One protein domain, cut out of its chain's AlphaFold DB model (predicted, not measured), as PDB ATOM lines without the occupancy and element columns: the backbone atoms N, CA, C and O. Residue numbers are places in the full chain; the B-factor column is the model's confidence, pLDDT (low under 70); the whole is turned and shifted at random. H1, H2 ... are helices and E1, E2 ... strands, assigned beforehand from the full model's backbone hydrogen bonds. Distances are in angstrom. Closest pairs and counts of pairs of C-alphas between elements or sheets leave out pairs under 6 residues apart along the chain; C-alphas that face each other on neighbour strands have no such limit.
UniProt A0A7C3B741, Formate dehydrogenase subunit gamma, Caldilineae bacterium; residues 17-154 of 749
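This is residues 17 to 154 of the 749 residues of the protein "Formate dehydrogenase subunit gamma" of Caldilineae bacterium (UniProt A0A7C3B741). Little regular structure surrounds the core hairpin of helices H7 and H8; H1 and H2 pack on H7, strand E1 on H8, and H3 to H5 make one end. Of 138 printed residues, 54 form eight named helices, then antiparallel strands E1 and E2: mostly helix. It is compact: radius of gyration of the C-alphas 15.3 A, spans 46, 32 and 25 A.

H1, residues 17 to 21, touches H2, residues 30 to 33; their closest C-alphas, 20 and 31, are 4.7 A apart. H7, residues 92 to 100, and H8, residues 104 to 111, run opposite ways at a shallow tilt of 18 degrees. N 116 of E1, residues 115 to 118, and O 137 of E2, residues 135 to 138, are within hydrogen-bond range, 2.9 A. Every O i to N i+4 pair is within range in H1 and H7, 2 of 4 in H8.

H1 begins at (-24.926, 23.913, 43.041); E2 ends at (-37.850, 3.534, 56.449).

Residues 34 to 48 and 119 to 134 are long links; pLDDT is under 70 at residues 24 to 26.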
ATOM      1  N   TRP A  17     -23.561  24.094  42.551       92.31
ATOM      2  CA  TRP A  17     -24.926  23.913  43.041       92.31
ATOM      3  C   TRP A  17     -25.964  23.816  41.915       92.31
ATOM      4  O   TRP A  17     -26.779  22.889  41.900       92.31
ATOM      5  N   GLU A  18     -25.933  24.737  40.952       89.88
ATOM      6  CA  GLU A  18     -26.850  24.724  39.808       89.88
ATOM      7  C   GLU A  18     -26.605  23.519  38.907       89.88
ATOM      8  O   GLU A  18     -27.559  22.898  38.451       89.88
ATOM      9  N   TRP A  19     -25.349  23.123  38.702       88.25
ATOM     10  CA  TRP A  19     -25.034  21.904  37.963       88.25
ATOM     11  C   TRP A  19     -25.656  20.657  38.619       88.25
ATOM     12  O   TRP A  19     -26.218  19.795  37.938       88.25
ATOM     13  N   VAL A  20     -25.643  20.575  39.952       89.88
ATOM     14  CA  VAL A  20     -26.243  19.452  40.688       89.88
ATOM     15  C   VAL A  20     -27.768  19.469  40.653       89.88
ATOM     16  O   VAL A  20     -28.409  18.422  40.505       89.88
ATOM     17  N   THR A  21     -28.361  20.646  40.823       88.19
ATOM     18  CA  THR A  21     -29.777  20.774  41.186       88.19
ATOM     19  C   THR A  21     -30.681  21.247  40.054       88.19
ATOM     20  O   THR A  21     -31.894  21.030  40.111       88.19
ATOM     21  N   THR A  22     -30.116  21.838  39.003       82.88
ATOM     22  CA  THR A  22     -30.863  22.370  37.864       82.88
ATOM     23  C   THR A  22     -30.888  21.356  36.725       82.88
ATOM     24  O   THR A  22     -29.913  20.670  36.423       82.88
ATOM     25  N   GLY A  23     -32.043  21.233  36.077       73.94
ATOM     26  CA  GLY A  23     -32.217  20.414  34.885       73.94
ATOM     27  C   GLY A  23     -33.490  20.813  34.140       73.94
ATOM     28  O   GLY A  23     -34.414  21.343  34.766       73.94
ATOM     29  N   PRO A  24     -33.579  20.564  32.821       69.25
ATOM     30  CA  PRO A  24     -34.765  20.911  32.049       69.25
ATOM     31  C   PRO A  24     -36.043  20.252  32.605       69.25
ATOM     32  O   PRO A  24     -35.984  19.171  33.220       69.25
ATOM     33  N   PRO A  25     -37.228  20.847  32.370       64.12
ATOM     34  CA  PRO A  25     -38.502  20.197  32.663       64.12
ATOM     35  C   PRO A  25     -38.540  18.780  32.073       64.12
ATOM     36  O   PRO A  25     -38.139  18.554  30.935       64.12
ATOM     37  N   GLY A  26     -38.948  17.795  32.877       64.00
ATOM     38  CA  GLY A  26     -39.009  16.389  32.449       64.00
ATOM     39  C   GLY A  26     -37.668  15.652  32.250       64.00
ATOM     40  O   GLY A  26     -37.703  14.443  32.047       64.00
ATOM     41  N   LYS A  27     -36.503  16.311  32.357       72.12
ATOM     42  CA  LYS A  27     -35.165  15.683  32.216       72.12
ATOM     43  C   LYS A  27     -34.408  15.587  33.552       72.12
ATOM     44  O   LYS A  27     -34.726  16.362  34.457       72.12
ATOM     45  N   PRO A  28     -33.457  14.650  33.728       79.38
ATOM     46  CA  PRO A  28     -32.606  14.610  34.921       79.38
ATOM     47  C   PRO A  28     -31.783  15.900  35.077       79.38
ATOM     48  O   PRO A  28     -31.489  16.574  34.089       79.38
ATOM     49  N   THR A  29     -31.421  16.246  36.316       84.06
ATOM     50  CA  THR A  29     -30.315  17.191  36.572       84.06
ATOM     51  C   THR A  29     -28.993  16.524  36.187       84.06
ATOM     52  O   THR A  29     -28.964  15.298  36.038       84.06
ATOM     53  N   CYS A  30     -27.884  17.263  36.061       81.62
ATOM     54  CA  CYS A  30     -26.602  16.618  35.748       81.62
ATOM     55  C   CYS A  30     -26.231  15.589  36.827       81.62
ATOM     56  O   CYS A  30     -25.930  14.444  36.496       81.62
ATOM     57  N   ALA A  31     -26.394  15.925  38.112       85.94
ATOM     58  CA  ALA A  31     -26.181  14.978  39.213       85.94
ATOM     59  C   ALA A  31     -27.126  13.763  39.202       85.94
ATOM     60  O   ALA A  31     -26.815  12.736  39.804       85.94
ATOM     61  N   GLY A  32     -28.256  13.842  38.491       84.75
ATOM     62  CA  GLY A  32     -29.124  12.694  38.243       84.75
ATOM     63  C   GLY A  32     -28.394  11.543  37.566       84.75
ATOM     64  O   GLY A  32     -28.702  10.398  37.875       84.75
ATOM     65  N   CYS A  33     -27.402  11.848  36.729       81.69
ATOM     66  CA  CYS A  33     -26.598  10.871  36.004       81.69
ATOM     67  C   CYS A  33     -25.265  10.520  36.683       81.69
ATOM     68  O   CYS A  33     -24.528   9.684  36.170       81.69
ATOM     69  N   HIS A  34     -24.940  11.140  37.821       88.12
ATOM     70  CA  HIS A  34     -23.710  10.858  38.557       88.12
ATOM     71  C   HIS A  34     -23.995  10.022  39.809       88.12
ATOM     72  O   HIS A  34     -25.016  10.244  40.470       88.12
ATOM     73  N   PRO A  35     -23.091   9.100  40.190       88.19
ATOM     74  CA  PRO A  35     -23.293   8.237  41.350       88.19
ATOM     75  C   PRO A  35     -23.308   9.003  42.679       88.19
ATOM     76  O   PRO A  35     -23.907   8.522  43.632       88.19
ATOM     77  N   GLY A  36     -22.745  10.212  42.744       90.56
ATOM     78  CA  GLY A  36     -22.502  10.927  44.002       90.56
ATOM     79  C   GLY A  36     -21.046  10.797  44.449       90.56
ATOM     80  O   GLY A  36     -20.242  10.148  43.780       90.56
ATOM     81  N   GLY A  37     -20.705  11.420  45.573       92.00
ATOM     82  CA  GLY A  37     -19.330  11.518  46.066       92.00
ATOM     83  C   GLY A  37     -18.479  12.517  45.272       92.00
ATOM     84  O   GLY A  37     -18.953  13.181  44.348       92.00
ATOM     85  N   GLY A  38     -17.203  12.648  45.642       91.25
ATOM     86  CA  GLY A  38     -16.268  13.564  44.978       91.25
ATOM     87  C   GLY A  38     -16.826  14.996  44.907       91.25
ATOM     88  O   GLY A  38     -17.202  15.520  45.953       91.25
ATOM     89  N   PRO A  39     -16.957  15.616  43.716       89.50
ATOM     90  CA  PRO A  39     -17.453  16.993  43.564       89.50
ATOM     91  C   PRO A  39     -18.940  17.178  43.924       89.50
ATOM     92  O   PRO A  39     -19.450  18.290  43.892       89.50
ATOM     93  N   LEU A  40     -19.661  16.097  44.235       93.12
ATOM     94  CA  LEU A  40     -21.047  16.127  44.718       93.12
ATOM     95  C   LEU A  40     -21.144  16.070  46.252       93.12
ATOM     96  O   LEU A  40     -22.236  16.204  46.812       93.12
ATOM     97  N   GLU A  41     -20.006  15.853  46.918       95.25
ATOM     98  CA  GLU A  41     -19.884  15.716  48.370       95.25
ATOM     99  C   GLU A  41     -18.906  16.725  48.976       95.25
ATOM    100  O   GLU A  41     -19.193  17.308  50.024       95.25
ATOM    101  N   PHE A  42     -17.788  16.967  48.298       96.25
ATOM    102  CA  PHE A  42     -16.690  17.798  48.763       96.25
ATOM    103  C   PHE A  42     -16.467  18.989  47.835       96.25
ATOM    104  O   PHE A  42     -16.517  18.851  46.612       96.25
ATOM    105  N   ASP A  43     -16.179  20.137  48.440       95.31
ATOM    106  CA  ASP A  43     -15.728  21.333  47.748       95.31
ATOM    107  C   ASP A  43     -14.318  21.147  47.167       95.31
ATOM    108  O   ASP A  43     -13.646  20.130  47.382       95.31
ATOM    109  N   ARG A  44     -13.834  22.147  46.427       94.56
ATOM    110  CA  ARG A  44     -12.505  22.076  45.798       94.56
ATOM    111  C   ARG A  44     -11.329  22.085  46.790       94.56
ATOM    112  O   ARG A  44     -10.203  21.857  46.358       94.56
ATOM    113  N   ASP A  45     -11.588  22.278  48.086       94.94
ATOM    114  CA  ASP A  45     -10.600  22.158  49.169       94.94
ATOM    115  C   ASP A  45     -10.708  20.812  49.918       94.94
ATOM    116  O   ASP A  45      -9.992  20.573  50.891       94.94
ATOM    117  N   GLY A  46     -11.594  19.912  49.474       95.88
ATOM    118  CA  GLY A  46     -11.806  18.595  50.075       95.88
ATOM    119  C   GLY A  46     -12.692  18.605  51.324       95.88
ATOM    120  O   GLY A  46     -12.691  17.636  52.086       95.88
ATOM    121  N   GLN A  47     -13.446  19.678  51.565       97.12
ATOM    122  CA  GLN A  47     -14.341  19.822  52.712       97.12
ATOM    123  C   GLN A  47     -15.791  19.553  52.312       97.12
ATOM    124  O   GLN A  47     -16.230  19.930  51.231       97.12
ATOM    125  N   ARG A  48     -16.584  18.926  53.189       97.31
ATOM    126  CA  ARG A  48     -17.992  18.645  52.872       97.31
ATOM    127  C   ARG A  48     -18.810  19.929  52.745       97.31
ATOM    128  O   ARG A  48     -18.863  20.722  53.688       97.31
ATOM    129  N   TYR A  49     -19.499  20.089  51.614       97.38
ATOM    130  CA  TYR A  49     -20.261  21.304  51.296       97.38
ATOM    131  C   TYR A  49     -21.271  21.693  52.386       97.38
ATOM    132  O   TYR A  49     -21.352  22.859  52.778       97.38
ATOM    133  N   ASP A  50     -22.036  20.720  52.887       96.94
ATOM    134  CA  ASP A  50     -23.096  20.928  53.877       96.94
ATOM    135  C   ASP A  50     -22.552  21.397  55.232       96.94
ATOM    136  O   ASP A  50     -23.130  22.280  55.866       96.94
ATOM    137  N   GLN A  51     -21.404  20.863  55.648       97.62
ATOM    138  CA  GLN A  51     -20.740  21.239  56.895       97.62
ATOM    139  C   GLN A  51     -20.131  22.642  56.823       97.62
ATOM    140  O   GLN A  51     -20.314  23.437  57.746       97.62
ATOM    141  N   VAL A  52     -19.439  22.959  55.723       97.38
ATOM    142  CA  VAL A  52     -18.810  24.273  55.532       97.38
ATOM    143  C   VAL A  52     -19.866  25.370  55.464       97.38
ATOM    144  O   VAL A  52     -19.753  26.370  56.174       97.38
ATOM    145  N   LEU A  53     -20.931  25.174  54.681       97.12
ATOM    146  CA  LEU A  53     -21.974  26.188  54.543       97.12
ATOM    147  C   LEU A  53     -22.784  26.367  55.837       97.12
ATOM    148  O   LEU A  53     -23.170  27.488  56.162       97.12
ATOM    149  N   ALA A  54     -23.000  25.295  56.608       96.88
ATOM    150  CA  ALA A  54     -23.632  25.396  57.923       96.88
ATOM    151  C   ALA A  54     -22.768  26.182  58.927       96.88
ATOM    152  O   ALA A  54     -23.306  26.938  59.738       96.88
ATOM    153  N   ALA A  55     -21.442  26.024  58.875       97.44
ATOM    154  CA  ALA A  55     -20.507  26.756  59.726       97.44
ATOM    155  C   ALA A  55     -20.318  28.218  59.288       97.44
ATOM    156  O   ALA A  55     -20.108  29.086  60.137       97.44
ATOM    157  N   ASN A  56     -20.408  28.496  57.984       96.69
ATOM    158  CA  ASN A  56     -20.219  29.827  57.416       96.69
ATOM    159  C   ASN A  56     -21.302  30.195  56.374       96.69
ATOM    160  O   ASN A  56     -21.043  30.177  55.167       96.69
ATOM    161  N   PRO A  57     -22.515  30.584  56.815       96.38
ATOM    162  CA  PRO A  57     -23.625  30.866  55.905       96.38
ATOM    163  C   PRO A  57     -23.404  32.047  54.950       96.38
ATOM    164  O   PRO A  57     -24.074  32.112  53.919       96.38
ATOM    165  N   SER A  58     -22.484  32.974  55.258       96.31
ATOM    166  CA  SER A  58     -22.209  34.127  54.386       96.31
ATOM    167  C   SER A  58     -21.560  33.732  53.059       96.31
ATOM    168  O   SER A  58     -21.580  34.520  52.121       96.31
ATOM    169  N   LEU A  59     -21.033  32.505  52.936       95.81
ATOM    170  CA  LEU A  59     -20.519  31.980  51.666       95.81
ATOM    171  C   LEU A  59     -21.593  31.931  50.568       95.81
ATOM    172  O   LEU A  59     -21.258  32.046  49.392       95.81
ATOM    173  N   ARG A  60     -22.883  31.855  50.929       94.81
ATOM    174  CA  ARG A  60     -23.999  31.921  49.969       94.81
ATOM    175  C   ARG A  60     -24.055  33.242  49.198       94.81
ATOM    176  O   ARG A  60     -24.548  33.266  48.074       94.81
ATOM    177  N   GLU A  61     -23.573  34.319  49.807       94.75
ATOM    178  CA  GLU A  61     -23.545  35.673  49.237       94.75
ATOM    179  C   GLU A  61     -22.142  36.055  48.734       94.75
ATOM    180  O   GLU A  61     -21.918  37.182  48.299       94.75
ATOM    181  N   SER A  62     -21.183  35.126  48.807       94.31
ATOM    182  CA  SER A  62     -19.828  35.324  48.290       94.31
ATOM    183  C   SER A  62     -19.761  35.105  46.776       94.31
ATOM    184  O   SER A  62     -20.715  34.629  46.172       94.31
ATOM    185  N   LEU A  63     -18.608  35.397  46.168       94.50
ATOM    186  CA  LEU A  63     -18.296  35.039  44.777       94.50
ATOM    187  C   LEU A  63     -17.610  33.667  44.665       94.50
ATOM    188  O   LEU A  63     -16.919  33.384  43.683       94.50
ATOM    189  N   ASP A  64     -17.772  32.816  45.682       95.19
ATOM    190  CA  ASP A  64     -17.245  31.461  45.649       95.19
ATOM    191  C   ASP A  64     -18.154  30.548  44.809       95.19
ATOM    192  O   ASP A  64     -19.308  30.309  45.169       95.19
ATOM    193  N   GLY A  65     -17.646  30.020  43.692       93.56
ATOM    194  CA  GLY A  65     -18.417  29.183  42.765       93.56
ATOM    195  C   GLY A  65     -18.867  27.833  43.339       93.56
ATOM    196  O   GLY A  65     -19.711  27.165  42.732       93.56
ATOM    197  N   ASP A  66     -18.324  27.430  44.492       94.81
ATOM    198  CA  ASP A  66     -18.764  26.264  45.266       94.81
ATOM    199  C   ASP A  66     -20.042  26.559  46.087       94.81
ATOM    200  O   ASP A  66     -20.848  25.651  46.331       94.81
ATOM    201  N   TYR A  67     -20.259  27.820  46.490       96.06
ATOM    202  CA  TYR A  67     -21.242  28.181  47.521       96.06
ATOM    203  C   TYR A  67     -22.248  29.270  47.144       96.06
ATOM    204  O   TYR A  67     -23.325  29.304  47.753       96.06
ATOM    205  N   ILE A  68     -21.946  30.144  46.186       94.81
ATOM    206  CA  ILE A  68     -22.830  31.246  45.797       94.81
ATOM    207  C   ILE A  68     -24.226  30.725  45.426       94.81
ATOM    208  O   ILE A  68     -24.375  29.773  44.661       94.81
ATOM    209  N   GLY A  69     -25.261  31.292  46.050       92.19
ATOM    210  CA  GLY A  69     -26.658  30.889  45.839       92.19
ATOM    211  C   GLY A  69     -27.024  29.463  46.289       92.19
ATOM    212  O   GLY A  69     -28.162  29.040  46.098       92.19
ATOM    213  N   SER A  70     -26.099  28.714  46.898       95.06
ATOM    214  CA  SER A  70     -26.302  27.298  47.233       95.06
ATOM    215  C   SER A  70     -27.103  27.064  48.520       95.06
ATOM    216  O   SER A  70     -27.198  27.924  49.402       95.06
ATOM    217  N   HIS A  71     -27.658  25.857  48.668       95.62
ATOM    218  CA  HIS A  71     -28.409  25.437  49.860       95.62
ATOM    219  C   HIS A  71     -27.929  24.096  50.437       95.62
ATOM    220  O   HIS A  71     -28.730  23.304  50.943       95.62
ATOM    221  N   TRP A  72     -26.617  23.847  50.387       96.12
ATOM    222  CA  TRP A  72     -25.981  22.633  50.912       96.12
ATOM    223  C   TRP A  72     -26.293  22.361  52.393       96.12
ATOM    224  O   TRP A  72     -26.541  21.224  52.776       96.12
ATOM    225  N   ASP A  73     -26.367  23.408  53.215       95.44
ATOM    226  CA  ASP A  73     -26.707  23.375  54.647       95.44
ATOM    227  C   ASP A  73     -28.099  22.784  54.935       95.44
ATOM    228  O   ASP A  73     -28.323  22.186  55.987       95.44
ATOM    229  N   LYS A  74     -29.041  22.941  53.999       94.50
ATOM    230  CA  LYS A  74     -30.406  22.400  54.105       94.50
ATOM    231  C   LYS A  74     -30.542  21.070  53.372       94.50
ATOM    232  O   LYS A  74     -31.168  20.144  53.877       94.50
ATOM    233  N   SER A  75     -29.968  21.003  52.175       95.06
ATOM    234  CA  SER A  75     -30.066  19.882  51.238       95.06
ATOM    235  C   SER A  75     -29.249  18.661  51.651       95.06
ATOM    236  O   SER A  75     -29.596  17.520  51.320       95.06
ATOM    237  N   GLY A  76     -28.171  18.910  52.392       95.69
ATOM    238  CA  GLY A  76     -27.058  17.991  52.505       95.69
ATOM    239  C   GLY A  76     -26.340  17.834  51.166       95.69
ATOM    240  O   GLY A  76     -26.498  18.636  50.247       95.69
ATOM    241  N   VAL A  77     -25.560  16.770  51.063       96.19
ATOM    242  CA  VAL A  77     -24.751  16.437  49.887       96.19
ATOM    243  C   VAL A  77     -25.202  15.125  49.261       96.19
ATOM    244  O   VAL A  77     -25.923  14.347  49.889       96.19
ATOM    245  N   LEU A  78     -24.784  14.877  48.021       95.00
ATOM    246  CA  LEU A  78     -25.086  13.637  47.318       95.00
ATOM    247  C   LEU A  78     -23.901  12.675  47.461       95.00
ATOM    248  O   LEU A  78     -22.953  12.716  46.681       95.00
ATOM    249  N   GLU A  79     -23.963  11.828  48.486       93.75
ATOM    250  CA  GLU A  79     -22.969  10.781  48.765       93.75
ATOM    251  C   GLU A  79     -22.970   9.703  47.665       93.75
ATOM    252  O   GLU A  79     -23.950   9.547  46.929       93.75
ATOM    253  N   ALA A  80     -21.867   8.957  47.548       92.19
ATOM    254  CA  ALA A  80     -21.723   7.905  46.544       92.19
ATOM    255  C   ALA A  80     -22.789   6.803  46.705       92.19
ATOM    256  O   ALA A  80     -22.844   6.095  47.711       92.19
ATOM    257  N   ASP A  81     -23.619   6.635  45.679       92.19
ATOM    258  CA  ASP A  81     -24.724   5.687  45.646       92.19
ATOM    259  C   ASP A  81     -24.350   4.428  44.859       92.19
ATOM    260  O   ASP A  81     -24.481   4.359  43.638       92.19
ATOM    261  N   CYS A  82     -23.907   3.398  45.579       89.88
ATOM    262  CA  CYS A  82     -23.540   2.112  44.982       89.88
ATOM    263  C   CYS A  82     -24.746   1.379  44.361       89.88
ATOM    264  O   CYS A  82     -24.585   0.567  43.448       89.88
ATOM    265  N   LEU A  83     -25.964   1.642  44.850       91.62
ATOM    266  CA  LEU A  83     -27.171   0.952  44.389       91.62
ATOM    267  C   LEU A  83     -27.588   1.407  42.996       91.62
ATOM    268  O   LEU A  83     -28.239   0.645  42.291       91.62
ATOM    269  N   LEU A  84     -27.157   2.594  42.577       91.00
ATOM    270  CA  LEU A  84     -27.423   3.135  41.249       91.00
ATOM    271  C   LEU A  84     -26.988   2.182  40.125       91.00
ATOM    272  O   LEU A  84     -27.699   2.041  39.134       91.00
ATOM    273  N   CYS A  85     -25.860   1.485  40.297       90.06
ATOM    274  CA  CYS A  85     -25.372   0.495  39.332       90.06
ATOM    275  C   CYS A  85     -25.737  -0.941  39.729       90.06
ATOM    276  O   CYS A  85     -26.080  -1.754  38.869       90.06
ATOM    277  N   HIS A  86     -25.664  -1.263  41.024       91.25
ATOM    278  CA  HIS A  86     -25.732  -2.645  41.497       91.25
ATOM    279  C   HIS A  86     -27.137  -3.117  41.892       91.25
ATOM    280  O   HIS A  86     -27.338  -4.321  42.025       91.25
ATOM    281  N   SER A  87     -28.119  -2.228  42.064       90.69
ATOM    282  CA  SER A  87     -29.489  -2.637  42.396       90.69
ATOM    283  C   SER A  87     -30.292  -2.948  41.125       90.69
ATOM    284  O   SER A  87     -30.384  -2.082  40.253       90.69
ATOM    285  N   PRO A  88     -30.935  -4.126  41.013       84.81
ATOM    286  CA  PRO A  88     -31.778  -4.457  39.860       84.81
ATOM    287  C   PRO A  88     -33.036  -3.576  39.763       84.81
ATOM    288  O   PRO A  88     -33.509  -3.295  38.667       84.81
ATOM    289  N   ASP A  89     -33.555  -3.105  40.901       85.62
ATOM    290  CA  ASP A  89     -34.823  -2.367  40.999       85.62
ATOM    291  C   ASP A  89     -34.640  -0.875  41.345       85.62
ATOM    292  O   ASP A  89     -35.502  -0.263  41.990       85.62
ATOM    293  N   TYR A  90     -33.505  -0.281  40.962       91.38
ATOM    294  CA  TYR A  90     -33.181   1.104  41.311       91.38
ATOM    295  C   TYR A  90     -34.220   2.097  40.753       91.38
ATOM    296  O   TYR A  90     -34.503   2.138  39.553       91.38
ATOM    297  N   ASP A  91     -34.823   2.912  41.625       91.62
ATOM    298  CA  ASP A  91     -35.852   3.880  41.242       91.62
ATOM    299  C   ASP A  91     -35.241   5.216  40.795       91.62
ATOM    300  O   ASP A  91     -35.126   6.187  41.550       91.62
ATOM    301  N   TRP A  92     -34.895   5.270  39.511       88.88
ATOM    302  CA  TRP A  92     -34.365   6.458  38.843       88.88
ATOM    303  C   TRP A  92     -35.308   7.660  38.876       88.88
ATOM    304  O   TRP A  92     -34.863   8.795  39.069       88.88
ATOM    305  N   LYS A  93     -36.620   7.435  38.733       89.00
ATOM    306  CA  LYS A  93     -37.613   8.519  38.804       89.00
ATOM    307  C   LYS A  93     -37.657   9.098  40.215       89.00
ATOM    308  O   LYS A  93     -37.673  10.319  40.367       89.00
ATOM    309  N   GLY A  94     -37.607   8.228  41.223       90.50
ATOM    310  CA  GLY A  94     -37.454   8.595  42.626       90.50
ATOM    311  C   GLY A  94     -36.202   9.437  42.870       90.50
ATOM    312  O   GLY A  94     -36.325  10.532  43.423       90.50
ATOM    313  N   ARG A  95     -35.025   8.991  42.394       91.69
ATOM    314  CA  ARG A  95     -33.759   9.749  42.494       91.69
ATOM    315  C   ARG A  95     -33.911  11.153  41.920       91.69
ATOM    316  O   ARG A  95     -33.724  12.129  42.638       91.69
ATOM    317  N   ILE A  96     -34.292  11.257  40.645       90.38
ATOM    318  CA  ILE A  96     -34.410  12.539  39.932       90.38
ATOM    319  C   ILE A  96     -35.403  13.466  40.640       90.38
ATOM    320  O   ILE A  96     -35.134  14.659  40.780       90.38
ATOM    321  N   GLY A  97     -36.525  12.924  41.124       90.62
ATOM    322  CA  GLY A  97     -37.499  13.675  41.909       90.62
ATOM    323  C   GLY A  97     -36.892  14.269  43.182       90.62
ATOM    324  O   GLY A  97     -37.070  15.458  43.437       90.62
ATOM    325  N   GLN A  98     -36.119  13.484  43.942       93.38
ATOM    326  CA  GLN A  98     -35.431  13.990  45.136       93.38
ATOM    327  C   GLN A  98     -34.413  15.081  44.794       93.38
ATOM    328  O   GLN A  98     -34.383  16.108  45.468       93.38
ATOM    329  N   LEU A  99     -33.621  14.909  43.731       92.81
ATOM    330  CA  LEU A  99     -32.627  15.906  43.320       92.81
ATOM    331  C   LEU A  99     -33.281  17.237  42.920       92.81
ATOM    332  O   LEU A  99     -32.864  18.292  43.393       92.81
ATOM    333  N   LYS A 100     -34.365  17.193  42.133       90.62
ATOM    334  CA  LYS A 100     -35.142  18.389  41.748       90.62
ATOM    335  C   LYS A 100     -35.827  19.075  42.927       90.62
ATOM    336  O   LYS A 100     -36.069  20.272  42.877       90.62
ATOM    337  N   SER A 101     -36.130  18.324  43.979       93.38
ATOM    338  CA  SER A 101     -36.653  18.845  45.243       93.38
ATOM    339  C   SER A 101     -35.569  19.355  46.202       93.38
ATOM    340  O   SER A 101     -35.888  19.726  47.333       93.38
ATOM    341  N   TRP A 102     -34.305  19.366  45.765       94.69
ATOM    342  CA  TRP A 102     -33.121  19.679  46.570       94.69
ATOM    343  C   TRP A 102     -32.988  18.780  47.805       94.69
ATOM    344  O   TRP A 102     -32.472  19.200  48.834       94.69
ATOM    345  N   ASN A 103     -33.424  17.526  47.718       95.62
ATOM    346  CA  ASN A 103     -33.316  16.528  48.781       95.62
ATOM    347  C   ASN A 103     -32.075  15.631  48.571       95.62
ATOM    348  O   ASN A 103     -32.190  14.403  48.582       95.62
ATOM    349  N   LEU A 104     -30.893  16.223  48.353       95.19
ATOM    350  CA  LEU A 104     -29.686  15.504  47.912       95.19
ATOM    351  C   LEU A 104     -29.299  14.356  48.854       95.19
ATOM    352  O   LEU A 104     -29.174  13.214  48.411       95.19
ATOM    353  N   LYS A 105     -29.247  14.623  50.164       95.12
ATOM    354  CA  LYS A 105     -28.914  13.627  51.200       95.12
ATOM    355  C   LYS A 105     -29.829  12.399  51.212       95.12
ATOM    356  O   LYS A 105     -29.437  11.326  51.664       95.12
ATOM    357  N   TRP A 106     -31.073  12.548  50.767       95.56
ATOM    358  CA  TRP A 106     -32.085  11.495  50.858       95.56
ATOM    359  C   TRP A 106     -32.307  10.748  49.541       95.56
ATOM    360  O   TRP A 106     -33.042   9.756  49.525       95.56
ATOM    361  N   ALA A 107     -31.669  11.188  48.453       94.31
ATOM    362  CA  ALA A 107     -31.881  10.652  47.113       94.31
ATOM    363  C   ALA A 107     -31.616   9.140  47.037       94.31
ATOM    364  O   ALA A 107     -32.488   8.400  46.583       94.31
ATOM    365  N   ALA A 108     -30.482   8.669  47.567       93.00
ATOM    366  CA  ALA A 108     -30.119   7.249  47.558       93.00
ATOM    367  C   ALA A 108     -31.095   6.375  48.366       93.00
ATOM    368  O   ALA A 108     -31.450   5.271  47.961       93.00
ATOM    369  N   THR A 109     -31.600   6.886  49.495       93.31
ATOM    370  CA  THR A 109     -32.573   6.159  50.330       93.31
ATOM    371  C   THR A 109     -33.909   5.972  49.610       93.31
ATOM    372  O   THR A 109     -34.497   4.890  49.680       93.31
ATOM    373  N   ALA A 110     -34.383   7.016  48.921       94.19
ATOM    374  CA  ALA A 110     -35.597   6.942  48.116       94.19
ATOM    375  C   ALA A 110     -35.408   6.000  46.919       94.19
ATOM    376  O   ALA A 110     -36.212   5.093  46.711       94.19
ATOM    377  N   ALA A 111     -34.323   6.190  46.167       93.19
ATOM    378  CA  ALA A 111     -34.057   5.472  44.925       93.19
ATOM    379  C   ALA A 111     -33.743   3.985  45.147       93.19
ATOM    380  O   ALA A 111     -34.233   3.129  44.414       93.19
ATOM    381  N   GLY A 112     -33.019   3.654  46.219       92.06
ATOM    382  CA  GLY A 112     -32.787   2.277  46.660       92.06
ATOM    383  C   GLY A 112     -34.002   1.613  47.317       92.06
ATOM    384  O   GLY A 112     -33.882   0.510  47.842       92.06
ATOM    385  N   ARG A 113     -35.170   2.278  47.345       91.44
ATOM    386  CA  ARG A 113     -36.424   1.795  47.960       91.44
ATOM    387  C   ARG A 113     -36.292   1.413  49.442       91.44
ATOM    388  O   ARG A 113     -37.082   0.627  49.972       91.44
ATOM    389  N   LEU A 114     -35.325   2.013  50.135       92.06
ATOM    390  CA  LEU A 114     -35.051   1.771  51.555       92.06
ATOM    391  C   LEU A 114     -36.038   2.515  52.462       92.06
ATOM    392  O   LEU A 114     -36.288   2.112  53.601       92.06
ATOM    393  N   GLY A 115     -36.634   3.590  51.953       93.00
ATOM    394  CA  GLY A 115     -37.652   4.364  52.645       93.00
ATOM    395  C   GLY A 115     -38.321   5.389  51.741       93.00
ATOM    396  O   GLY A 115     -37.901   5.626  50.614       93.00
ATOM    397  N   ILE A 116     -39.374   6.010  52.261       94.62
ATOM    398  CA  ILE A 116     -40.091   7.101  51.598       94.62
ATOM    399  C   ILE A 116     -39.644   8.419  52.224       94.62
ATOM    400  O   ILE A 116     -39.683   8.566  53.448       94.62
ATOM    401  N   VAL A 117     -39.259   9.381  51.388       96.50
ATOM    402  CA  VAL A 117     -38.898  10.738  51.817       96.50
ATOM    403  C   VAL A 117     -40.152  11.608  51.817       96.50
ATOM    404  O   VAL A 117     -40.849  11.710  50.809       96.50
ATOM    405  N   LYS A 118     -40.462  12.211  52.967       95.69
ATOM    406  CA  LYS A 118     -41.553  13.170  53.143       95.69
ATOM    407  C   LYS A 118     -41.001  14.580  53.240       95.69
ATOM    408  O   LYS A 118     -40.118  14.835  54.053       95.69
ATOM    409  N   GLY A 119     -41.619  15.478  52.486       94.56
ATOM    410  CA  GLY A 119     -41.239  16.878  52.385       94.56
ATOM    411  C   GLY A 119     -40.185  17.133  51.309       94.56
ATOM    412  O   GLY A 119     -39.541  16.207  50.807       94.56
ATOM    413  N   ARG A 120     -40.042  18.393  50.922       95.44
ATOM    414  CA  ARG A 120     -39.094  18.855  49.897       95.44
ATOM    415  C   ARG A 120     -38.486  20.176  50.324       95.44
ATOM    416  O   ARG A 120     -39.197  20.965  50.920       95.44
ATOM    417  N   ILE A 121     -37.226  20.447  50.011       95.81
ATOM    418  CA  ILE A 121     -36.599  21.741  50.345       95.81
ATOM    419  C   ILE A 121     -36.972  22.810  49.322       95.81
ATOM    420  O   ILE A 121     -37.213  23.969  49.673       95.81
ATOM    421  N   PHE A 122     -37.062  22.396  48.063       94.88
ATOM    422  CA  PHE A 122     -37.436  23.230  46.936       94.88
ATOM    423  C   PHE A 122     -38.617  22.624  46.204       94.88
ATOM    424  O   PHE A 122     -38.714  21.405  46.031       94.88
ATOM    425  N   ASP A 123     -39.526  23.490  45.783       92.56
ATOM    426  CA  ASP A 123     -40.625  23.103  44.930       92.56
ATOM    427  C   ASP A 123     -40.293  23.414  43.463       92.56
ATOM    428  O   ASP A 123     -40.276  24.585  43.073       92.56
ATOM    429  N   PRO A 124     -40.028  22.388  42.631       87.62
ATOM    430  CA  PRO A 124     -39.628  22.596  41.243       87.62
ATOM    431  C   PRO A 124     -40.730  23.215  40.374       87.62
ATOM    432  O   PRO A 124     -40.420  23.743  39.307       87.62
ATOM    433  N   GLU A 125     -41.996  23.167  40.804       88.19
ATOM    434  CA  GLU A 125     -43.122  23.757  40.071       88.19
ATOM    435  C   GLU A 125     -43.226  25.266  40.313       88.19
ATOM    436  O   GLU A 125     -43.262  26.049  39.363       88.19
ATOM    437  N   THR A 126     -43.224  25.690  41.579       90.94
ATOM    438  CA  THR A 126     -43.304  27.114  41.950       90.94
ATOM    439  C   THR A 126     -41.954  27.829  41.912       90.94
ATOM    440  O   THR A 126     -41.913  29.058  41.969       90.94
ATOM    441  N   LYS A 127     -40.851  27.078  41.790       89.38
ATOM    442  CA  LYS A 127     -39.463  27.558  41.859       89.38
ATOM    443  C   LYS A 127     -39.149  28.299  43.164       89.38
ATOM    444  O   LYS A 127     -38.421  29.292  43.163       89.38
ATOM    445  N   GLN A 128     -39.710  27.834  44.277       92.69
ATOM    446  CA  GLN A 128     -39.563  28.463  45.591       92.69
ATOM    447  C   GLN A 128     -39.114  27.467  46.663       92.69
ATOM    448  O   GLN A 128     -39.358  26.262  46.583       92.69
ATOM    449  N   LEU A 129     -38.461  27.995  47.700       93.50
ATOM    450  CA  LEU A 129     -38.184  27.257  48.928       93.50
ATOM    451  C   LEU A 129     -39.488  27.009  49.694       93.50
ATOM    452  O   LEU A 129     -40.282  27.927  49.885       93.50
ATOM    453  N   THR A 130     -39.669  25.796  50.205       94.44
ATOM    454  CA  THR A 130     -40.882  25.418  50.954       94.44
ATOM    455  C   THR A 130     -40.785  25.712  52.453       94.44
ATOM    456  O   THR A 130     -41.800  25.826  53.136       94.44
ATOM    457  N   GLY A 131     -39.561  25.793  52.987       91.69
ATOM    458  CA  GLY A 131     -39.303  25.842  54.430       91.69
ATOM    459  C   GLY A 131     -39.471  24.498  55.155       91.69
ATOM    460  O   GLY A 131     -39.312  24.447  56.374       91.69
ATOM    461  N   GLU A 132     -39.769  23.410  54.441       93.81
ATOM    462  CA  GLU A 132     -39.885  22.074  55.025       93.81
ATOM    463  C   GLU A 132     -38.507  21.465  55.327       93.81
ATOM    464  O   GLU A 132     -37.497  21.791  54.704       93.81
ATOM    465  N   THR A 133     -38.466  20.531  56.280       93.00
ATOM    466  CA  THR A 133     -37.292  19.685  56.535       93.00
ATOM    467  C   THR A 133     -37.631  18.248  56.146       93.00
ATOM    468  O   THR A 133     -38.509  17.655  56.785       93.00
ATOM    469  N   PRO A 134     -36.979  17.675  55.119       95.69
ATOM    470  CA  PRO A 134     -37.273  16.320  54.684       95.69
ATOM    471  C   PRO A 134     -37.046  15.283  55.789       95.69
ATOM    472  O   PRO A 134     -36.079  15.338  56.551       95.69
ATOM    473  N   THR A 135     -37.946  14.305  55.868       95.56
ATOM    474  CA  THR A 135     -37.888  13.197  56.832       95.56
ATOM    475  C   THR A 135     -38.035  11.859  56.123       95.56
ATOM    476  O   THR A 135     -38.702  11.762  55.094       95.56
ATOM    477  N   VAL A 136     -37.428  10.803  56.668       95.88
ATOM    478  CA  VAL A 136     -37.472   9.459  56.074       95.88
ATOM    479  C   VAL A 136     -38.388   8.549  56.877       95.88
ATOM    480  O   VAL A 136     -38.257   8.426  58.094       95.88
ATOM    481  N   ILE A 137     -39.270   7.841  56.176       95.31
ATOM    482  CA  ILE A 137     -39.993   6.687  56.705       95.31
ATOM    483  C   ILE A 137     -39.373   5.428  56.106       95.31
ATOM    484  O   ILE A 137     -39.657   5.071  54.963       95.31
ATOM    485  N   TYR A 138     -38.524   4.757  56.882       93.06
ATOM    486  CA  TYR A 138     -37.850   3.534  56.449       93.06
ATOM    487  C   TYR A 138     -38.817   2.358  56.284       93.06
ATOM    488  O   TYR A 138     -39.718   2.142  57.104       93.06
ATOM    489  N   ASN A 139     -38.576   1.547  55.255       91.44
ATOM    490  CA  ASN A 139     -39.245   0.267  55.077       91.44
ATOM    491  C   ASN A 139     -38.642  -0.765  56.037       91.44
ATOM    492  O   ASN A 139     -37.739  -1.519  55.685       91.44
ATOM    493  N   LYS A 140     -39.178  -0.818  57.260       91.50
ATOM    494  CA  LYS A 140     -38.682  -1.691  58.335       91.50
ATOM    495  C   LYS A 140     -38.638  -3.183  57.980       91.50
ATOM    496  O   LYS A 140     -37.930  -3.915  58.650       91.50
ATOM    497  N   ARG A 141     -39.355  -3.643  56.944       91.12
ATOM    498  CA  ARG A 141     -39.318  -5.051  56.499       91.12
ATOM    499  C   ARG A 141     -37.977  -5.458  55.893       91.12
ATOM    500  O   ARG A 141     -37.702  -6.646  55.816       91.12
ATOM    501  N   LEU A 142     -37.187  -4.487  55.443       89.38
ATOM    502  CA  LEU A 142     -35.868  -4.730  54.864       89.38
ATOM    503  C   LEU A 142     -34.768  -4.814  55.933       89.38
ATOM    504  O   LEU A 142     -33.659  -5.243  55.636       89.38
ATOM    505  N   PHE A 143     -35.060  -4.395  57.164       92.00
ATOM    506  CA  PHE A 143     -34.077  -4.306  58.235       92.00
ATOM    507  C   PHE A 143     -34.272  -5.438  59.243       92.00
ATOM    508  O   PHE A 143     -35.391  -5.754  59.647       92.00
ATOM    509  N   ASN A 144     -33.159  -6.012  59.678       92.19
ATOM    510  CA  ASN A 144     -33.085  -6.916  60.814       92.19
ATOM    511  C   ASN A 144     -33.332  -6.150  62.126       92.19
ATOM    512  O   ASN A 144     -33.266  -4.920  62.175       92.19
ATOM    513  N   GLU A 145     -33.562  -6.877  63.222       90.69
ATOM    514  CA  GLU A 145     -33.759  -6.278  64.553       90.69
ATOM    515  C   GLU A 145     -32.549  -5.455  65.033       90.69
ATOM    516  O   GLU A 145     -32.720  -4.503  65.792       90.69
ATOM    517  N   ASP A 146     -31.340  -5.777  64.559       92.50
ATOM    518  CA  ASP A 146     -30.108  -5.029  64.848       92.50
ATOM    519  C   ASP A 146     -29.918  -3.784  63.958       92.50
ATOM    520  O   ASP A 146     -28.892  -3.110  64.047       92.50
ATOM    521  N   GLY A 147     -30.897  -3.466  63.102       88.56
ATOM    522  CA  GLY A 147     -30.878  -2.309  62.209       88.56
ATOM    523  C   GLY A 147     -30.035  -2.492  60.946       88.56
ATOM    524  O   GLY A 147     -29.887  -1.538  60.183       88.56
ATOM    525  N   LYS A 148     -29.489  -3.689  60.694       90.94
ATOM    526  CA  LYS A 148     -28.774  -4.002  59.447       90.94
ATOM    527  C   LYS A 148     -29.728  -4.457  58.353       90.94
ATOM    528  O   LYS A 148     -30.825  -4.927  58.630       90.94
ATOM    529  N   ILE A 149     -29.279  -4.370  57.110       88.75
ATOM    530  CA  ILE A 149     -30.019  -4.779  55.916       88.75
ATOM    531  C   ILE A 149     -29.146  -5.701  55.067       88.75
ATOM    532  O   ILE A 149     -27.928  -5.526  55.006       88.75
ATOM    533  N   VAL A 150     -29.773  -6.679  54.416       86.12
ATOM    534  CA  VAL A 150     -29.161  -7.432  53.317       86.12
ATOM    535  C   VAL A 150     -29.727  -6.860  52.028       86.12
ATOM    536  O   VAL A 150     -30.938  -6.887  51.820       86.12
ATOM    537  N   LEU A 151     -28.854  -6.292  51.205       85.00
ATOM    538  CA  LEU A 151     -29.223  -5.694  49.927       85.00
ATOM    539  C   LEU A 151     -29.003  -6.717  48.819       85.00
ATOM    540  O   LEU A 151     -27.976  -7.396  48.802       85.00
ATOM    541  N   ASP A 152     -29.963  -6.804  47.905       83.62
ATOM    542  CA  ASP A 152     -29.781  -7.533  46.658       83.62
ATOM    543  C   ASP A 152     -28.949  -6.663  45.712       83.62
ATOM    544  O   ASP A 152     -29.440  -5.687  45.141       83.62
ATOM    545  N   ILE A 153     -27.650  -6.957  45.655       86.88
ATOM    546  CA  ILE A 153     -26.684  -6.249  44.822       86.88
ATOM    547  C   ILE A 153     -26.121  -7.208  43.781       86.88
ATOM    548  O   ILE A 153     -25.471  -8.208  44.093       86.88
ATOM    549  N   ASN A 154     -26.348  -6.882  42.516       86.00
ATOM    550  CA  ASN A 154     -25.796  -7.632  41.408       86.00
ATOM    551  C   ASN A 154     -24.289  -7.402  41.345       86.00
ATOM    552  O   ASN A 154     -23.835  -6.268  41.223       86.00
TER     553      ASN A 154